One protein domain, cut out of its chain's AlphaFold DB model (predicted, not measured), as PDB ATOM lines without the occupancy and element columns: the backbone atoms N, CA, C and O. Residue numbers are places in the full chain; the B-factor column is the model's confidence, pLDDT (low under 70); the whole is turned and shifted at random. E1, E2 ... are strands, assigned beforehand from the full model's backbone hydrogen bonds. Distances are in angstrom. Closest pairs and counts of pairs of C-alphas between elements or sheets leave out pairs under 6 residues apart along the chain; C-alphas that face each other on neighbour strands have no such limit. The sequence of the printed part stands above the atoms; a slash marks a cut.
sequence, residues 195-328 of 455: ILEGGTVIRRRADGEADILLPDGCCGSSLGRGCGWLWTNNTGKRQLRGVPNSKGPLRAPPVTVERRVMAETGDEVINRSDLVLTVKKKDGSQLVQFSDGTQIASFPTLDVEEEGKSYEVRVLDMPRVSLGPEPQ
ATOM      1  N   ILE A 195     199.709 101.357 158.353       80.94
ATOM      2  CA  ILE A 195     198.265 101.191 158.489       80.94
ATOM      3  C   ILE A 195     197.887 101.504 159.940       80.94
ATOM      4  O   ILE A 195     198.480 100.982 160.893       80.94
ATOM      5  N   LEU A 196     196.920 102.400 160.091       79.44
ATOM      6  CA  LEU A 196     196.535 103.022 161.347       79.44
ATOM      7  C   LEU A 196     195.216 102.472 161.867       79.44
ATOM      8  O   LEU A 196     194.379 101.990 161.106       79.44
ATOM      9  N   GLU A 197     195.010 102.635 163.169       70.44
ATOM     10  CA  GLU A 197     193.686 102.562 163.779       70.44
ATOM     11  C   GLU A 197     192.688 103.449 163.006       70.44
ATOM     12  O   GLU A 197     193.046 104.507 162.481       70.44
ATOM     13  N   GLY A 198     191.447 102.984 162.852       75.00
ATOM     14  CA  GLY A 198     190.483 103.635 161.967       75.00
ATOM     15  C   GLY A 198     190.747 103.421 160.468       75.00
ATOM     16  O   GLY A 198     190.170 104.133 159.656       75.00
ATOM     17  N   GLY A 199     191.628 102.493 160.075       79.69
ATOM     18  CA  GLY A 199     191.830 102.081 158.677       79.69
ATOM     19  C   GLY A 199     192.560 103.084 157.782       79.69
ATOM     20  O   GLY A 199     192.672 102.843 156.583       79.69
ATOM     21  N   THR A 200     193.061 104.192 158.333       87.12
ATOM     22  CA  THR A 200     193.822 105.196 157.572       87.12
ATOM     23  C   THR A 200     195.160 104.610 157.119       87.12
ATOM     24  O   THR A 200     195.830 103.915 157.887       87.12
ATOM     25  N   VAL A 201     195.581 104.905 155.889       87.25
ATOM     26  CA  VAL A 201     196.896 104.503 155.369       87.25
ATOM     27  C   VAL A 201     197.763 105.737 155.187       87.25
ATOM     28  O   VAL A 201     197.338 106.698 154.550       87.25
ATOM     29  N   ILE A 202     198.986 105.693 155.710       89.31
ATOM     30  CA  ILE A 202     200.039 106.655 155.377       89.31
ATOM     31  C   ILE A 202     201.094 105.921 154.561       89.31
ATOM     32  O   ILE A 202     201.748 105.005 155.060       89.31
ATOM     33  N   ARG A 203     201.247 106.317 153.300       88.88
ATOM     34  CA  ARG A 203     202.284 105.820 152.392       88.88
ATOM     35  C   ARG A 203     203.388 106.865 152.331       88.88
ATOM     36  O   ARG A 203     203.094 108.051 152.229       88.88
ATOM     37  N   ARG A 204     204.646 106.449 152.425       84.69
ATOM     38  CA  ARG A 204     205.802 107.347 152.431       84.69
ATOM     39  C   ARG A 204     206.733 106.989 151.276       84.69
ATOM     40  O   ARG A 204     207.148 105.838 151.136       84.69
ATOM     41  N   ARG A 205     207.007 107.981 150.433       85.69
ATOM     42  CA  ARG A 205     207.759 107.864 149.182       85.69
ATOM     43  C   ARG A 205     209.264 108.039 149.429       85.69
ATOM     44  O   ARG A 205     209.685 108.599 150.447       85.69
ATOM     45  N   ALA A 206     210.089 107.489 148.535       80.00
ATOM     46  CA  ALA A 206     211.551 107.454 148.673       80.00
ATOM     47  C   ALA A 206     212.222 108.844 148.620       80.00
ATOM     48  O   ALA A 206     213.311 109.023 149.162       80.00
ATOM     49  N   ASP A 207     211.556 109.833 148.023       79.38
ATOM     50  CA  ASP A 207     211.920 111.258 148.051       79.38
ATOM     51  C   ASP A 207     211.733 111.918 149.436       79.38
ATOM     52  O   ASP A 207     212.289 112.986 149.702       79.38
ATOM     53  N   GLY A 208     210.997 111.269 150.344       80.12
ATOM     54  CA  GLY A 208     210.631 111.784 151.660       80.12
ATOM     55  C   GLY A 208     209.245 112.430 151.726       80.12
ATOM     56  O   GLY A 208     208.848 112.852 152.813       80.12
ATOM     57  N   GLU A 209     208.501 112.486 150.621       86.19
ATOM     58  CA  GLU A 209     207.094 112.879 150.615       86.19
ATOM     59  C   GLU A 209     206.189 111.754 151.150       86.19
ATOM     60  O   GLU A 209     206.624 110.633 151.434       86.19
ATOM     61  N   ALA A 210     204.912 112.070 151.362       88.38
ATOM     62  CA  ALA A 210     203.946 111.139 151.927       88.38
ATOM     63  C   ALA A 210     202.518 111.436 151.461       88.38
ATOM     64  O   ALA A 210     202.169 112.580 151.161       88.38
ATOM     65  N   ASP A 211     201.697 110.393 151.477       91.88
ATOM     66  CA  ASP A 211     200.301 110.385 151.066       91.88
ATOM     67  C   ASP A 211     199.440 109.758 152.167       91.88
ATOM     68  O   ASP A 211     199.752 108.688 152.692       91.88
ATOM     69  N   ILE A 212     198.355 110.440 152.522       93.25
ATOM     70  CA  ILE A 212     197.391 110.048 153.552       93.25
ATOM     71  C   ILE A 212     196.092 109.658 152.849       93.25
ATOM     72  O   ILE A 212     195.513 110.473 152.128       93.25
ATOM     73  N   LEU A 213     195.622 108.430 153.068       94.38
ATOM     74  CA  LEU A 213     194.452 107.837 152.415       94.38
ATOM     75  C   LEU A 213     193.419 107.431 153.480       94.38
ATOM     76  O   LEU A 213     193.735 106.645 154.377       94.38
ATOM     77  N   LEU A 214     192.198 107.971 153.403       94.12
ATOM     78  CA  LEU A 214     191.160 107.805 154.431       94.12
ATOM     79  C   LEU A 214     190.016 106.862 153.998       94.12
ATOM     80  O   LEU A 214     189.615 106.879 152.831       94.12
ATOM     81  N   PRO A 215     189.394 106.107 154.930       91.06
ATOM     82  CA  PRO A 215     188.268 105.214 154.622       91.06
ATOM     83  C   PRO A 215     187.014 105.910 154.072       91.06
ATOM     84  O   PRO A 215     186.128 105.243 153.545       91.06
ATOM     85  N   ASP A 216     186.899 107.234 154.210       91.94
ATOM     86  CA  ASP A 216     185.762 108.016 153.716       91.94
ATOM     87  C   ASP A 216     185.932 108.492 152.256       91.94
ATOM     88  O   ASP A 216     185.025 109.127 151.705       91.94
ATOM     89  N   GLY A 217     187.081 108.189 151.641       92.50
ATOM     90  CA  GLY A 217     187.473 108.615 150.301       92.50
ATOM     91  C   GLY A 217     188.313 109.893 150.263       92.50
ATOM     92  O   GLY A 217     188.778 110.262 149.188       92.50
ATOM     93  N   CYS A 218     188.527 110.596 151.378       95.06
ATOM     94  CA  CYS A 218     189.433 111.744 151.406       95.06
ATOM     95  C   CYS A 218     190.903 111.308 151.259       95.06
ATOM     96  O   CYS A 218     191.295 110.213 151.664       95.06
ATOM     97  N   CYS A 219     191.732 112.182 150.692       95.19
ATOM     98  CA  CYS A 219     193.178 111.982 150.625       95.19
ATOM     99  C   CYS A 219     193.951 113.299 150.755       95.19
ATOM    100  O   CYS A 219     193.429 114.376 150.454       95.19
ATOM    101  N   GLY A 220     195.205 113.204 151.190       94.06
ATOM    102  CA  GLY A 220     196.136 114.325 151.266       94.06
ATOM    103  C   GLY A 220     197.535 113.924 150.821       94.06
ATOM    104  O   GLY A 220     198.101 113.004 151.400       94.06
ATOM    105  N   SER A 221     198.096 114.638 149.848       92.75
ATOM    106  CA  SER A 221     199.467 114.435 149.359       92.75
ATOM    107  C   SER A 221     200.365 115.579 149.812       92.75
ATOM    108  O   SER A 221     200.004 116.749 149.654       92.75
ATOM    109  N   SER A 222     201.526 115.264 150.380       89.44
ATOM    110  CA  SER A 222     202.586 116.248 150.617       89.44
ATOM    111  C   SER A 222     203.094 116.766 149.270       89.44
ATOM    112  O   SER A 222     203.235 115.982 148.338       89.44
ATOM    113  N   LEU A 223     203.356 118.071 149.166       84.38
ATOM    114  CA  LEU A 223     203.950 118.699 147.975       84.38
ATOM    115  C   LEU A 223     205.426 119.077 148.189       84.38
ATOM    116  O   LEU A 223     205.943 119.994 147.551       84.38
ATOM    117  N   GLY A 224     206.070 118.451 149.172       79.50
ATOM    118  CA  GLY A 224     207.466 118.696 149.502       79.50
ATOM    119  C   GLY A 224     207.679 119.821 150.518       79.50
ATOM    120  O   GLY A 224     206.755 120.432 151.076       79.50
ATOM    121  N   ARG A 225     208.954 120.065 150.842       77.44
ATOM    122  CA  ARG A 225     209.343 120.866 152.011       77.44
ATOM    123  C   ARG A 225     209.016 122.353 151.834       77.44
ATOM    124  O   ARG A 225     209.781 123.101 151.237       77.44
ATOM    125  N   GLY A 226     207.929 122.788 152.470       77.50
ATOM    126  CA  GLY A 226     207.476 124.184 152.470       77.50
ATOM    127  C   GLY A 226     206.369 124.488 151.457       77.50
ATOM    128  O   GLY A 226     205.954 125.636 151.356       77.50
ATOM    129  N   CYS A 227     205.854 123.482 150.751       78.62
ATOM    130  CA  CYS A 227     204.737 123.634 149.812       78.62
ATOM    131  C   CYS A 227     203.373 123.275 150.432       78.62
ATOM    132  O   CYS A 227     202.332 123.584 149.854       78.62
ATOM    133  N   GLY A 228     203.373 122.659 151.619       86.31
ATOM    134  CA  GLY A 228     202.169 122.196 152.307       86.31
ATOM    135  C   GLY A 228     201.630 120.874 151.748       86.31
ATOM    136  O   GLY A 228     202.352 120.098 151.126       86.31
ATOM    137  N   TRP A 229     200.346 120.629 151.997       88.75
ATOM    138  CA  TRP A 229     199.618 119.418 151.621       88.75
ATOM    139  C   TRP A 229     198.473 119.742 150.661       88.75
ATOM    140  O   TRP A 229     197.630 120.587 150.977       88.75
ATOM    141  N   LEU A 230     198.382 119.034 149.534       92.06
ATOM    142  CA  LEU A 230     197.205 119.035 148.670       92.06
ATOM    143  C   LEU A 230     196.158 118.068 149.227       92.06
ATOM    144  O   LEU A 230     196.274 116.854 149.080       92.06
ATOM    145  N   TRP A 231     195.117 118.613 149.845       93.75
ATOM    146  CA  TRP A 231     194.001 117.853 150.399       93.75
ATOM    147  C   TRP A 231     192.826 117.797 149.423       93.75
ATOM    148  O   TRP A 231     192.348 118.845 148.985       93.75
ATOM    149  N   THR A 232     192.314 116.598 149.136       94.75
ATOM    150  CA  THR A 232     191.113 116.368 148.317       94.75
ATOM    151  C   THR A 232     190.059 115.628 149.132       94.75
ATOM    152  O   THR A 232     190.303 114.517 149.602       94.75
ATOM    153  N   ASN A 233     188.868 116.213 149.287       95.06
ATOM    154  CA  ASN A 233     187.774 115.541 149.993       95.06
ATOM    155  C   ASN A 233     186.902 114.669 149.063       95.06
ATOM    156  O   ASN A 233     186.951 114.793 147.841       95.06
ATOM    157  N   ASN A 234     186.033 113.827 149.633       91.19
ATOM    158  CA  ASN A 234     185.113 112.969 148.868       91.19
ATOM    159  C   ASN A 234     184.013 113.722 148.069       91.19
ATOM    160  O   ASN A 234     183.268 113.105 147.307       91.19
ATOM    161  N   THR A 235     183.928 115.054 148.183       93.25
ATOM    162  CA  THR A 235     183.128 115.930 147.296       93.25
ATOM    163  C   THR A 235     183.957 116.573 146.176       93.25
ATOM    164  O   THR A 235     183.461 117.448 145.475       93.25
ATOM    165  N   GLY A 236     185.225 116.175 146.021       91.56
ATOM    166  CA  GLY A 236     186.147 116.669 144.994       91.56
ATOM    167  C   GLY A 236     186.718 118.065 145.253       91.56
ATOM    168  O   GLY A 236     187.478 118.587 144.438       91.56
ATOM    169  N   LYS A 237     186.401 118.687 146.396       94.00
ATOM    170  CA  LYS A 237     186.967 119.986 146.774       94.00
ATOM    171  C   LYS A 237     188.440 119.800 147.133       94.00
ATOM    172  O   LYS A 237     188.755 119.021 148.036       94.00
ATOM    173  N   ARG A 238     189.317 120.543 146.450       93.19
ATOM    174  CA  ARG A 238     190.764 120.566 146.698       93.19
ATOM    175  C   ARG A 238     191.210 121.839 147.417       93.19
ATOM    176  O   ARG A 238     190.753 122.940 147.103       93.19
ATOM    177  N   GLN A 239     192.119 121.684 148.374       91.69
ATOM    178  CA  GLN A 239     192.720 122.770 149.151       91.69
ATOM    179  C   GLN A 239     194.205 122.498 149.398       91.69
ATOM    180  O   GLN A 239     194.566 121.375 149.739       91.69
ATOM    181  N   LEU A 240     195.043 123.529 149.319       87.06
ATOM    182  CA  LEU A 240     196.405 123.495 149.852       87.06
ATOM    183  C   LEU A 240     196.362 123.893 151.332       87.06
ATOM    184  O   LEU A 240     195.817 124.944 151.681       87.06
ATOM    185  N   ARG A 241     196.908 123.051 152.209       83.88
ATOM    186  CA  ARG A 241     196.883 123.205 153.673       83.88
ATOM    187  C   ARG A 241     198.314 123.244 154.218       83.88
ATOM    188  O   ARG A 241     199.183 122.557 153.694       83.88
ATOM    189  N   GLY A 242     198.575 124.038 155.258       81.56
ATOM    190  CA  GLY A 242     199.918 124.137 155.855       81.56
ATOM    191  C   GLY A 242     200.972 124.812 154.963       81.56
ATOM    192  O   GLY A 242     202.156 124.515 155.087       81.56
ATOM    193  N   VAL A 243     200.558 125.701 154.053       83.38
ATOM    194  CA  VAL A 243     201.488 126.502 153.237       83.38
ATOM    195  C   VAL A 243     202.095 127.612 154.117       83.38
ATOM    196  O   VAL A 243     201.328 128.357 154.738       83.38
ATOM    197  N   PRO A 244     203.430 127.779 154.188       81.06
ATOM    198  CA  PRO A 244     204.066 128.829 154.982       81.06
ATOM    199  C   PRO A 244     203.538 130.226 154.639       81.06
ATOM    200  O   PRO A 244     203.348 130.563 153.471       81.06
ATOM    201  N   ASN A 245     203.317 131.050 155.665       83.62
ATOM    202  CA  ASN A 245     202.750 132.405 155.570       83.62
ATOM    203  C   ASN A 245     201.308 132.497 155.013       83.62
ATOM    204  O   ASN A 245     200.789 133.606 154.864       83.62
ATOM    205  N   SER A 246     200.628 131.378 154.733       82.75
ATOM    206  CA  SER A 246     199.193 131.394 154.419       82.75
ATOM    207  C   SER A 246     198.356 131.627 155.683       82.75
ATOM    208  O   SER A 246     198.660 131.101 156.749       82.75
ATOM    209  N   LYS A 247     197.271 132.402 155.567       86.12
ATOM    210  CA  LYS A 247     196.328 132.675 156.674       86.12
ATOM    211  C   LYS A 247     195.213 131.620 156.796       86.12
ATOM    212  O   LYS A 247     194.127 131.928 157.274       86.12
ATOM    213  N   GLY A 248     195.446 130.412 156.290       85.44
ATOM    214  CA  GLY A 248     194.448 129.347 156.180       85.44
ATOM    215  C   GLY A 248     194.507 128.613 154.833       85.44
ATOM    216  O   GLY A 248     195.368 128.919 154.004       85.44
ATOM    217  N   PRO A 249     193.607 127.640 154.596       83.69
ATOM    218  CA  PRO A 249     193.636 126.797 153.402       83.69
ATOM    219  C   PRO A 249     193.479 127.597 152.101       83.69
ATOM    220  O   PRO A 249     192.480 128.290 151.904       83.69
ATOM    221  N   LEU A 250     194.431 127.455 151.179       84.88
ATOM    222  CA  LEU A 250     194.335 128.045 149.842       84.88
ATOM    223  C   LEU A 250     193.490 127.134 148.943       84.88
ATOM    224  O   LEU A 250     193.555 125.908 149.040       84.88
ATOM    225  N   ARG A 251     192.688 127.710 148.043       87.88
ATOM    226  CA  ARG A 251     191.862 126.935 147.104       87.88
ATOM    227  C   ARG A 251     192.728 126.359 145.981       87.88
ATOM    228  O   ARG A 251     193.469 127.100 145.347       87.88
ATOM    229  N   ALA A 252     192.566 125.069 145.696       83.88
ATOM    230  CA  ALA A 252     193.130 124.413 144.517       83.88
ATOM    231  C   ALA A 252     192.012 124.062 143.504       83.88
ATOM    232  O   ALA A 252     190.831 124.073 143.879       83.88
ATOM    233  N   PRO A 253     192.341 123.764 142.230       87.56
ATOM    234  CA  PRO A 253     191.363 123.286 141.251       87.56
ATOM    235  C   PRO A 253     190.668 122.008 141.758       87.56
ATOM    236  O   PRO A 253     191.367 121.082 142.172       87.56
ATOM    237  N   PRO A 254     189.324 121.943 141.789       91.44
ATOM    238  CA  PRO A 254     188.603 120.758 142.249       91.44
ATOM    239  C   PRO A 254     188.720 119.604 141.245       91.44
ATOM    240  O   PRO A 254     189.016 119.822 140.073       91.44
ATOM    241  N   VAL A 255     188.427 118.385 141.695       92.62
ATOM    242  CA  VAL A 255     188.232 117.225 140.811       92.62
ATOM    243  C   VAL A 255     186.752 116.999 140.544       92.62
ATOM    244  O   VAL A 255     185.907 117.233 141.412       92.62
ATOM    245  N   THR A 256     186.436 116.531 139.340       92.81
ATOM    246  CA  THR A 256     185.072 116.155 138.961       92.81
ATOM    247  C   THR A 256     184.662 114.908 139.737       92.81
ATOM    248  O   THR A 256     185.459 113.980 139.889       92.81
ATOM    249  N   VAL A 257     183.419 114.879 140.223       95.31
ATOM    250  CA  VAL A 257     182.859 113.741 140.960       95.31
ATOM    251  C   VAL A 257     181.545 113.315 140.322       95.31
ATOM    252  O   VAL A 257     180.562 114.053 140.362       95.31
ATOM    253  N   GLU A 258     181.525 112.113 139.762       96.44
ATOM    254  CA  GLU A 258     180.308 111.428 139.341       96.44
ATOM    255  C   GLU A 258     179.719 110.668 140.539       96.44
ATOM    256  O   GLU A 258     180.450 110.085 141.344       96.44
ATOM    257  N   ARG A 259     178.388 110.673 140.671       96.81
ATOM    258  CA  ARG A 259     177.660 109.894 141.680       96.81
ATOM    259  C   ARG A 259     176.511 109.153 141.023       96.81
ATOM    260  O   ARG A 259     175.687 109.766 140.349       96.81
ATOM    261  N   ARG A 260     176.444 107.846 141.254       96.38
ATOM    262  CA  ARG A 260     175.442 106.948 140.685       96.38
ATOM    263  C   ARG A 260     174.951 105.989 141.758       96.38
ATOM    264  O   ARG A 260     175.737 105.236 142.322       96.38
ATOM    265  N   VAL A 261     173.645 105.988 142.008       95.38
ATOM    266  CA  VAL A 261     173.008 104.942 142.819       95.38
ATOM    267  C   VAL A 261     172.674 103.767 141.903       95.38
ATOM    268  O   VAL A 261     172.064 103.949 140.847       95.38
ATOM    269  N   MET A 262     173.094 102.564 142.283       89.88
ATOM    270  CA  MET A 262     172.829 101.341 141.528       89.88
ATOM    271  C   MET A 262     171.416 100.845 141.848       89.88
ATOM    272  O   MET A 262     171.133 100.471 142.980       89.88
ATOM    273  N   ALA A 263     170.515 100.856 140.861       89.88
ATOM    274  CA  ALA A 263     169.084 100.613 141.083       89.88
ATOM    275  C   ALA A 263     168.750  99.207 141.627       89.88
ATOM    276  O   ALA A 263     167.738  99.041 142.300       89.88
ATOM    277  N   GLU A 264     169.594  98.212 141.345       87.56
ATOM    278  CA  GLU A 264     169.386  96.810 141.737       87.56
ATOM    279  C   GLU A 264     169.786  96.533 143.195       87.56
ATOM    280  O   GLU A 264     169.094  95.795 143.893       87.56
ATOM    281  N   THR A 265     170.878  97.137 143.676       88.69
ATOM    282  CA  THR A 265     171.419  96.909 145.031       88.69
ATOM    283  C   THR A 265     171.091  98.036 146.016       88.69
ATOM    284  O   THR A 265     170.935  97.800 147.215       88.69
ATOM    285  N   GLY A 266     170.933  99.263 145.513       90.50
ATOM    286  CA  GLY A 266     170.811 100.491 146.300       90.50
ATOM    287  C   GLY A 266     172.148 101.136 146.685       90.50
ATOM    288  O   GLY A 266     172.140 102.087 147.463       90.50
ATOM    289  N   ASP A 267     173.278 100.642 146.170       90.81
ATOM    290  CA  ASP A 267     174.614 101.127 146.542       90.81
ATOM    291  C   ASP A 267     174.936 102.495 145.904       90.81
ATOM    292  O   ASP A 267     174.632 102.727 144.730       90.81
ATOM    293  N   GLU A 268     175.592 103.395 146.647       94.56
ATOM    294  CA  GLU A 268     176.129 104.660 146.122       94.56
ATOM    295  C   GLU A 268     177.545 104.432 145.576       94.56
ATOM    296  O   GLU A 268     178.497 104.252 146.340       94.56
ATOM    297  N   VAL A 269     177.696 104.495 144.253       94.00
ATOM    298  CA  VAL A 269     178.993 104.529 143.573       94.00
ATOM    299  C   VAL A 269     179.385 105.987 143.326       94.00
ATOM    300  O   VAL A 269     178.651 106.750 142.697       94.00
ATOM    301  N   ILE A 270     180.556 106.371 143.821       95.25
ATOM    302  CA  ILE A 270     181.163 107.696 143.687       95.25
ATOM    303  C   ILE A 270     182.478 107.512 142.930       95.25
ATOM    304  O   ILE A 270     183.367 106.802 143.399       95.25
ATOM    305  N   ASN A 271     182.616 108.157 141.777       93.94
ATOM    306  CA  ASN A 271     183.803 108.078 140.928       93.94
ATOM    307  C   ASN A 271     184.419 109.476 140.779       93.94
ATOM    308  O   ASN A 271     183.707 110.434 140.475       93.94
ATOM    309  N   ARG A 272     185.726 109.617 141.020       93.81
ATOM    310  CA  ARG A 272     186.440 110.902 140.947       93.81
ATOM    311  C   ARG A 272     187.405 110.939 139.770       93.81
ATOM    312  O   ARG A 272     188.059 109.945 139.467       93.81
ATOM    313  N   SER A 273     187.580 112.112 139.163       89.56
ATOM    314  CA  SER A 273     188.527 112.295 138.052       89.56
ATOM    315  C   SER A 273     190.006 112.182 138.450       89.56
ATOM    316  O   SER A 273     190.856 112.156 137.571       89.56
ATOM    317  N   ASP A 274     190.327 112.091 139.744       86.81
ATOM    318  CA  ASP A 274     191.646 111.677 140.247       86.81
ATOM    319  C   ASP A 274     191.713 110.188 140.625       86.81
ATOM    320  O   ASP A 274     192.532 109.783 141.446       86.81
ATOM    321  N   LEU A 275     190.873 109.370 139.979       91.00
ATOM    322  CA  LEU A 275     190.954 107.905 139.941       91.00
ATOM    323  C   LEU A 275     190.732 107.237 141.314       91.00
ATOM    324  O   LEU A 275     191.096 106.082 141.524       91.00
ATOM    325  N   VAL A 276     190.074 107.960 142.229       91.69
ATOM    326  CA  VAL A 276     189.540 107.435 143.490       91.69
ATOM    327  C   VAL A 276     188.094 106.984 143.282       91.69
ATOM    328  O   VAL A 276     187.212 107.789 142.967       91.69
ATOM    329  N   LEU A 277     187.849 105.696 143.507       93.75
ATOM    330  CA  LEU A 277     186.532 105.067 143.501       93.75
ATOM    331  C   LEU A 277     186.048 104.877 144.942       93.75
ATOM    332  O   LEU A 277     186.815 104.536 145.841       93.75
ATOM    333  N   THR A 278     184.757 105.064 145.186       95.06
ATOM    334  CA  THR A 278     184.116 104.719 146.459       95.06
ATOM    335  C   THR A 278     182.771 104.062 146.192       95.06
ATOM    336  O   THR A 278     181.964 104.585 145.431       95.06
ATOM    337  N   VAL A 279     182.519 102.927 146.835       94.19
ATOM    338  CA  VAL A 279     181.245 102.208 146.811       94.19
ATOM    339  C   VAL A 279     180.742 102.119 148.244       94.19
ATOM    340  O   VAL A 279     181.344 101.430 149.068       94.19
ATOM    341  N   LYS A 280     179.646 102.810 148.555       93.00
ATOM    342  CA  LYS A 280     178.928 102.634 149.822       93.00
ATOM    343  C   LYS A 280     177.764 101.694 149.597       93.00
ATOM    344  O   LYS A 280     176.930 101.954 148.730       93.00
ATOM    345  N   LYS A 281     177.688 100.640 150.394       90.56
ATOM    346  CA  LYS A 281     176.586  99.695 150.326       90.56
ATOM    347  C   LYS A 281     175.410 100.121 151.187       90.56
ATOM    348  O   LYS A 281     175.554 100.853 152.167       90.56
ATOM    349  N   LYS A 282     174.244  99.570 150.860       87.38
ATOM    350  CA  LYS A 282     173.008  99.731 151.640       87.38
ATOM    351  C   LYS A 282     173.111  99.246 153.101       87.38
ATOM    352  O   LYS A 282     172.354  99.719 153.942       87.38
ATOM    353  N   ASP A 283     174.039  98.336 153.405       83.38
ATOM    354  CA  ASP A 283     174.330  97.844 154.763       83.38
ATOM    355  C   ASP A 283     175.189  98.808 155.615       83.38
ATOM    356  O   ASP A 283     175.450  98.534 156.783       83.38
ATOM    357  N   GLY A 284     175.623  99.944 155.055       83.62
ATOM    358  CA  GLY A 284     176.485 100.919 155.728       83.62
ATOM    359  C   GLY A 284     177.985 100.615 155.633       83.62
ATOM    360  O   GLY A 284     178.792 101.440 156.066       83.62
ATOM    361  N   SER A 285     178.382  99.483 155.040       85.94
ATOM    362  CA  SER A 285     179.776  99.239 154.670       85.94
ATOM    363  C   SER A 285     180.202 100.123 153.495       85.94
ATOM    364  O   SER A 285     179.403 100.515 152.640       85.94
ATOM    365  N   GLN A 286     181.486 100.464 153.453       90.31
ATOM    366  CA  GLN A 286     182.069 101.332 152.436       90.31
ATOM    367  C   GLN A 286     183.398 100.745 151.970       90.31
ATOM    368  O   GLN A 286     184.261 100.464 152.793       90.31
ATOM    369  N   LEU A 287     183.561 100.591 150.658       92.44
ATOM    370  CA  LEU A 287     184.821 100.263 149.999       92.44
ATOM    371  C   LEU A 287     185.340 101.510 149.283       92.44
ATOM    372  O   LEU A 287     184.632 102.100 148.470       92.44
ATOM    373  N   VAL A 288     186.585 101.881 149.544       93.31
ATOM    374  CA  VAL A 288     187.333 102.904 148.811       93.31
ATOM    375  C   VAL A 288     188.495 102.233 148.094       93.31
ATOM    376  O   VAL A 288     189.179 101.394 148.676       93.31
ATOM    377  N   GLN A 289     188.736 102.624 146.847       92.12
ATOM    378  CA  GLN A 289     189.956 102.309 146.116       92.12
ATOM    379  C   GLN A 289     190.593 103.609 145.628       92.12
ATOM    380  O   GLN A 289     189.927 104.429 144.998       92.12
ATOM    381  N   PHE A 290     191.877 103.784 145.912       92.69
ATOM    382  CA  PHE A 290     192.662 104.937 145.487       92.69
ATOM    383  C   PHE A 290     193.391 104.676 144.159       92.69
ATOM    384  O   PHE A 290     193.483 103.539 143.685       92.69
ATOM    385  N   SER A 291     193.904 105.751 143.559       87.56
ATOM    386  CA  SER A 291     194.599 105.759 142.263       87.56
ATOM    387  C   SER A 291     195.859 104.885 142.220       87.56
ATOM    388  O   SER A 291     196.260 104.432 141.153       87.56
ATOM    389  N   ASP A 292     196.454 104.614 143.380       82.31
ATOM    390  CA  ASP A 292     197.618 103.750 143.590       82.31
ATOM    391  C   ASP A 292     197.273 102.251 143.727       82.31
ATOM    392  O   ASP A 292     198.168 101.418 143.885       82.31
ATOM    393  N   GLY A 293     195.982 101.902 143.702       84.62
ATOM    394  CA  GLY A 293     195.481 100.549 143.939       84.62
ATOM    395  C   GLY A 293     195.280 100.181 145.413       84.62
ATOM    396  O   GLY A 293     194.851  99.059 145.684       84.62
ATOM    397  N   THR A 294     195.534 101.086 146.364       86.38
ATOM    398  CA  THR A 294     195.228 100.864 147.785       86.38
ATOM    399  C   THR A 294     193.716 100.774 147.981       86.38
ATOM    400  O   THR A 294     192.966 101.655 147.559       86.38
ATOM    401  N   GLN A 295     193.265  99.709 148.644       89.88
ATOM    402  CA  GLN A 295     191.863  99.456 148.971       89.88
ATOM    403  C   GLN A 295     191.649  99.539 150.490       89.88
ATOM    404  O   GLN A 295     192.381  98.920 151.264       89.88
ATOM    405  N   ILE A 296     190.630 100.288 150.912       88.56
ATOM    406  CA  ILE A 296     190.178 100.393 152.305       88.56
ATOM    407  C   ILE A 296     188.693 100.039 152.331       88.56
ATOM    408  O   ILE A 296     187.877 100.758 151.758       88.56
ATOM    409  N   ALA A 297     188.328  98.947 152.998       84.25
ATOM    410  CA  ALA A 297     186.943  98.619 153.305       84.25
ATOM    411  C   ALA A 297     186.670  98.865 154.794       84.25
ATOM    412  O   ALA A 297     187.415  98.401 155.652       84.25
ATOM    413  N   SER A 298     185.595  99.583 155.112       85.69
ATOM    414  CA  SER A 298     185.088  99.737 156.477       85.69
ATOM    415  C   SER A 298     183.727  99.068 156.603       85.69
ATOM    416  O   SER A 298     182.847  99.331 155.776       85.69
ATOM    417  N   PHE A 299     183.532  98.274 157.648       82.62
ATOM    418  CA  PHE A 299     182.263  97.625 157.967       82.62
ATOM    419  C   PHE A 299     181.767  98.139 159.328       82.62
ATOM    420  O   PHE A 299     182.573  98.225 160.263       82.62
ATOM    421  N   PRO A 300     180.476  98.490 159.478       78.12
ATOM    422  CA  PRO A 300     179.913  98.751 160.801       78.12
ATOM    423  C   PRO A 300     180.025  97.488 161.666       78.12
ATOM    424  O   PRO A 300     179.839  96.379 161.157       78.12
ATOM    425  N   THR A 301     180.331  97.633 162.958       68.81
ATOM    426  CA  THR A 301     180.125  96.532 163.908       68.81
ATOM    427  C   THR A 301     178.621  96.280 164.059       68.81
ATOM    428  O   THR A 301     177.815  97.211 164.011       68.81
ATOM    429  N   LEU A 302     178.231  95.007 164.165       59.59
ATOM    430  CA  LEU A 302     176.831  94.597 164.352       59.59
ATOM    431  C   LEU A 302     176.470  94.424 165.836       59.59
ATOM    432  O   LEU A 302     175.291  94.308 166.172       59.59
ATOM    433  N   ASP A 303     177.476  94.404 166.707       53.94
ATOM    434  CA  ASP A 303     177.336  94.156 168.134       53.94
ATOM    435  C   ASP A 303     176.970  95.443 168.881       53.94
ATOM    436  O   ASP A 303     177.688  96.441 168.852       53.94
ATOM    437  N   VAL A 304     175.825  95.406 169.563       51.59
ATOM    438  CA  VAL A 304     175.169  96.573 170.188       51.59
ATOM    439  C   VAL A 304     175.959  97.141 171.381       51.59
ATOM    440  O   VAL A 304     175.676  98.245 171.838       51.59
ATOM    441  N   GLU A 305     176.957  96.406 171.878       48.56
ATOM    442  CA  GLU A 305     177.797  96.797 173.018       48.56
ATOM    443  C   GLU A 305     179.143  97.430 172.597       48.56
ATOM    444  O   GLU A 305     179.790  98.069 173.425       48.56
ATOM    445  N   GLU A 306     179.535  97.341 171.315       49.19
ATOM    446  CA  GLU A 306     180.756  97.960 170.768       49.19
ATOM    447  C   GLU A 306     180.431  98.922 169.606       49.19
ATOM    448  O   GLU A 306     180.497  98.566 168.423       49.19
ATOM    449  N   GLU A 307     180.112 100.181 169.942       52.91
ATOM    450  CA  GLU A 307     179.973 101.268 168.960       52.91
ATOM    451  C   GLU A 307     181.297 101.497 168.213       52.91
ATOM    452  O   GLU A 307     182.229 102.122 168.725       52.91
ATOM    453  N   GLY A 308     181.388 101.018 166.970       61.41
ATOM    454  CA  GLY A 308     182.632 101.075 166.220       61.41
ATOM    455  C   GLY A 308     182.499 100.819 164.724       61.41
ATOM    456  O   GLY A 308     181.420 100.783 164.127       61.41
ATOM    457  N   LYS A 309     183.663 100.666 164.095       66.81
ATOM    458  CA  LYS A 309     183.821 100.178 162.726       66.81
ATOM    459  C   LYS A 309     185.032  99.264 162.695       66.81
ATOM    460  O   LYS A 309     186.091  99.636 163.194       66.81
ATOM    461  N   SER A 310     184.883  98.106 162.066       75.00
ATOM    462  CA  SER A 310     186.027  97.284 161.682       75.00
ATOM    463  C   SER A 310     186.538  97.735 160.316       75.00
ATOM    464  O   SER A 310     185.770  98.227 159.480       75.00
ATOM    465  N   TYR A 311     187.840  97.580 160.081       72.00
ATOM    466  CA  TYR A 311     188.468  97.989 158.826       72.00
ATOM    467  C   TYR A 311     189.301  96.851 158.243       72.00
ATOM    468  O   TYR A 311     190.107  96.233 158.932       72.00
ATOM    469  N   GLU A 312     189.131  96.605 156.952       71.81
ATOM    470  CA  GLU A 312     189.997  95.771 156.132       71.81
ATOM    471  C   GLU A 312     190.801  96.688 155.210       71.81
ATOM    472  O   GLU A 312     190.243  97.407 154.383       71.81
ATOM    473  N   VAL A 313     192.123  96.647 155.335       71.12
ATOM    474  CA  VAL A 313     193.043  97.451 154.533       71.12
ATOM    475  C   VAL A 313     193.908  96.536 153.677       71.12
ATOM    476  O   VAL A 313     194.508  95.573 154.160       71.12
ATOM    477  N   ARG A 314     194.001  96.864 152.390       73.00
ATOM    478  CA  ARG A 314     194.830  96.177 151.403       73.00
ATOM    479  C   ARG A 314     195.605  97.209 150.590       73.00
ATOM    480  O   ARG A 314     195.110  97.743 149.601       73.00
ATOM    481  N   VAL A 315     196.836  97.470 151.011       72.56
ATOM    482  CA  VAL A 315     197.825  98.215 150.219       72.56
ATOM    483  C   VAL A 315     198.452  97.253 149.204       72.56
ATOM    484  O   VAL A 315     198.567  96.055 149.475       72.56
ATOM    485  N   LEU A 316     198.851  97.755 148.031       63.50
ATOM    486  CA  LEU A 316     199.612  96.961 147.061       63.50
ATOM    487  C   LEU A 316     200.901  96.413 147.711       63.50
ATOM    488  O   LEU A 316     201.534  97.100 148.508       63.50
ATOM    489  N   ASP A 317     201.267  95.175 147.377       54.22
ATOM    490  CA  ASP A 317     202.441  94.443 147.888       54.22
ATOM    491  C   ASP A 317     202.491  94.196 149.415       54.22
ATOM    492  O   ASP A 317     203.434  93.572 149.903       54.22
ATOM    493  N   MET A 318     201.463  94.594 150.176       59.31
ATOM    494  CA  MET A 318     201.322  94.264 151.598       59.31
ATOM    495  C   MET A 318     200.335  93.104 151.824       59.31
ATOM    496  O   MET A 318     199.364  92.951 151.075       59.31
ATOM    497  N   PRO A 319     200.506  92.307 152.898       39.38
ATOM    498  CA  PRO A 319     199.440  91.455 153.409       39.38
ATOM    499  C   PRO A 319     198.189  92.278 153.752       39.38
ATOM    500  O   PRO A 319     198.289  93.396 154.254       39.38
ATOM    501  N   ARG A 320     197.004  91.701 153.528       63.78
ATOM    502  CA  ARG A 320     195.721  92.260 153.982       63.78
ATOM    503  C   ARG A 320     195.724  92.382 155.509       63.78
ATOM    504  O   ARG A 320     195.946  91.389 156.200       63.78
ATOM    505  N   VAL A 321     195.434  93.574 156.023       68.69
ATOM    506  CA  VAL A 321     195.351  93.865 157.459       68.69
ATOM    507  C   VAL A 321     193.892  94.060 157.853       68.69
ATOM    508  O   VAL A 321     193.212  94.924 157.306       68.69
ATOM    509  N   SER A 322     193.424  93.275 158.820       63.06
ATOM    510  CA  SER A 322     192.149  93.509 159.503       63.06
ATOM    511  C   SER A 322     192.402  94.253 160.814       63.06
ATOM    512  O   SER A 322     193.310  93.891 161.562       63.06
ATOM    513  N   LEU A 323     191.586  95.262 161.102       66.75
ATOM    514  CA  LEU A 323     191.619  96.058 162.326       66.75
ATOM    515  C   LEU A 323     190.290  95.900 163.070       66.75
ATOM    516  O   LEU A 323     189.221  96.092 162.481       66.75
ATOM    517  N   GLY A 324     190.379  95.548 164.354       54.53
ATOM    518  CA  GLY A 324     189.244  95.548 165.277       54.53
ATOM    519  C   GLY A 324     188.891  96.958 165.778       54.53
ATOM    520  O   GLY A 324     189.551  97.924 165.392       54.53
ATOM    521  N   PRO A 325     187.858  97.073 166.631       55.19
ATOM    522  CA  PRO A 325     187.398  98.350 167.176       55.19
ATOM    523  C   PRO A 325     188.224  98.861 168.373       55.19
ATOM    524  O   PRO A 325     188.141 100.047 168.681       55.19
ATOM    525  N   GLU A 326     189.020  98.015 169.044       52.66
ATOM    526  CA  GLU A 326     189.842  98.440 170.188       52.66
ATOM    527  C   GLU A 326     190.944  99.447 169.788       52.66
ATOM    528  O   GLU A 326     191.739  99.159 168.884       52.66
ATOM    529  N   PRO A 327     191.065 100.592 170.491       49.84
ATOM    530  CA  PRO A 327     192.067 101.598 170.172       49.84
ATOM    531  C   PRO A 327     193.482 101.194 170.612       49.84
ATOM    532  O   PRO A 327     193.720 100.763 171.742       49.84
ATOM    533  N   GLN A 328     194.457 101.409 169.729       53.38
ATOM    534  CA  GLN A 328     195.883 101.217 169.978       53.38
ATOM    535  C   GLN A 328     196.639 102.498 169.629       53.38
ATOM    536  O   GLN A 328     197.035 102.709 168.480       53.38
TER     537      GLN A 328
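AT A GLANCE: This is residues 195 to 328 of the 455 residues of the protein "Hypothetical protein" of Guillardia theta (UniProt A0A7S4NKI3). Two twisted antiparallel sheets stand beside each other rather than face to face, with ends of strands in E1 to E5 pointing toward ends of strands in E6 to E12. They overlap only at the near ends, where residues 214 to 218, the turn after E2, reach over E9 and E10; the long link of residues 242 to 256 runs from the edge of the first sheet to the edge of the second. The printed part has 134 residues, with no named helix and twelve named strands, E1 to E12 in chain order; each sheet has its strands in that same order, E1 to E5 and E6 to E12. The class is all strand, though the named strands hold 54 of the 134 residues, under half. The whole is compact, with a radius of gyration of the C-alphas of 16.1 A and spans of 47 by 37 by 30 A.

HOW THE PARTS SIT: The first sheet is a meander, each strand the antiparallel neighbour of the one before. E1, residues 201 to 205, and E2, residues 210 to 213, form a hairpin, with N 203 and O 211 at 2.9 A. E2 and E3, residues 219 to 222, run at 174 degrees, and N 212 and O 220 are 2.8 A apart. E3 and E4, residues 229 to 232, have N 230 and O 221 at 2.8 A. E4 and E5, residues 238 to 241, have N 231 and O 239 at 2.8 A. E1 and E5 are the edge strands. Residues 239 to 240 of E5 also pair, antiparallel, with residues 250 to 251. The second sheet is also a meander, with edge strands E6, residues 257 to 261, and E12, residues 321 to 323. E6 and E7, residues 268 to 272, have N 260 and O 269 at 2.9 A. E7 and E8, residues 277 to 280, have N 270 and O 278 at 2.8 A. E8 and E9, residues 286 to 289, have N 279 and O 287 at 2.8 A. E9 and E10, residues 295 to 300, have N 288 and O 296 at 2.8 A. E10 and E11, residues 309 to 314, have N 297 and O 312 at 2.8 A. E11 and E12 have N 313 and O 321 at 2.8 A. Between the sheets E1 and E11 are only just apart, closest 8.1 A; E5 and E6 are apart.

IN THESE COORDINATES: E1 begins at C-alpha 201, (196.896, 104.503, 155.369), and is 12.9 A long from first to last C-alpha. E2, E3, E4 and E5 have four residues each. C-alpha 241, the last of E5, is at (196.883, 123.205, 153.673). E6 measures 13.3 A and E7 13.1 A; E8 and E9 have four residues each. E10 and E11, six residues each, are the longest strands by residues, at 16.8 A and 16.3 A. E12 has three residues and ends at C-alpha 323, (191.619, 96.058, 162.326).

THE WHOLE: The two C-alphas farthest apart, those of Asn 245 and Glu 264, are 50.7 A apart. The printed part has no cut. The link from E5 to E6, 15 residues, is long; the other links are tight or short. The mean pLDDT of the printed part is 82.5; 22 residues are under 70, namely residues 301 to 309, of which 309 belongs to E11, and residues 316 to 328, of which 321 to 323 belong to E12.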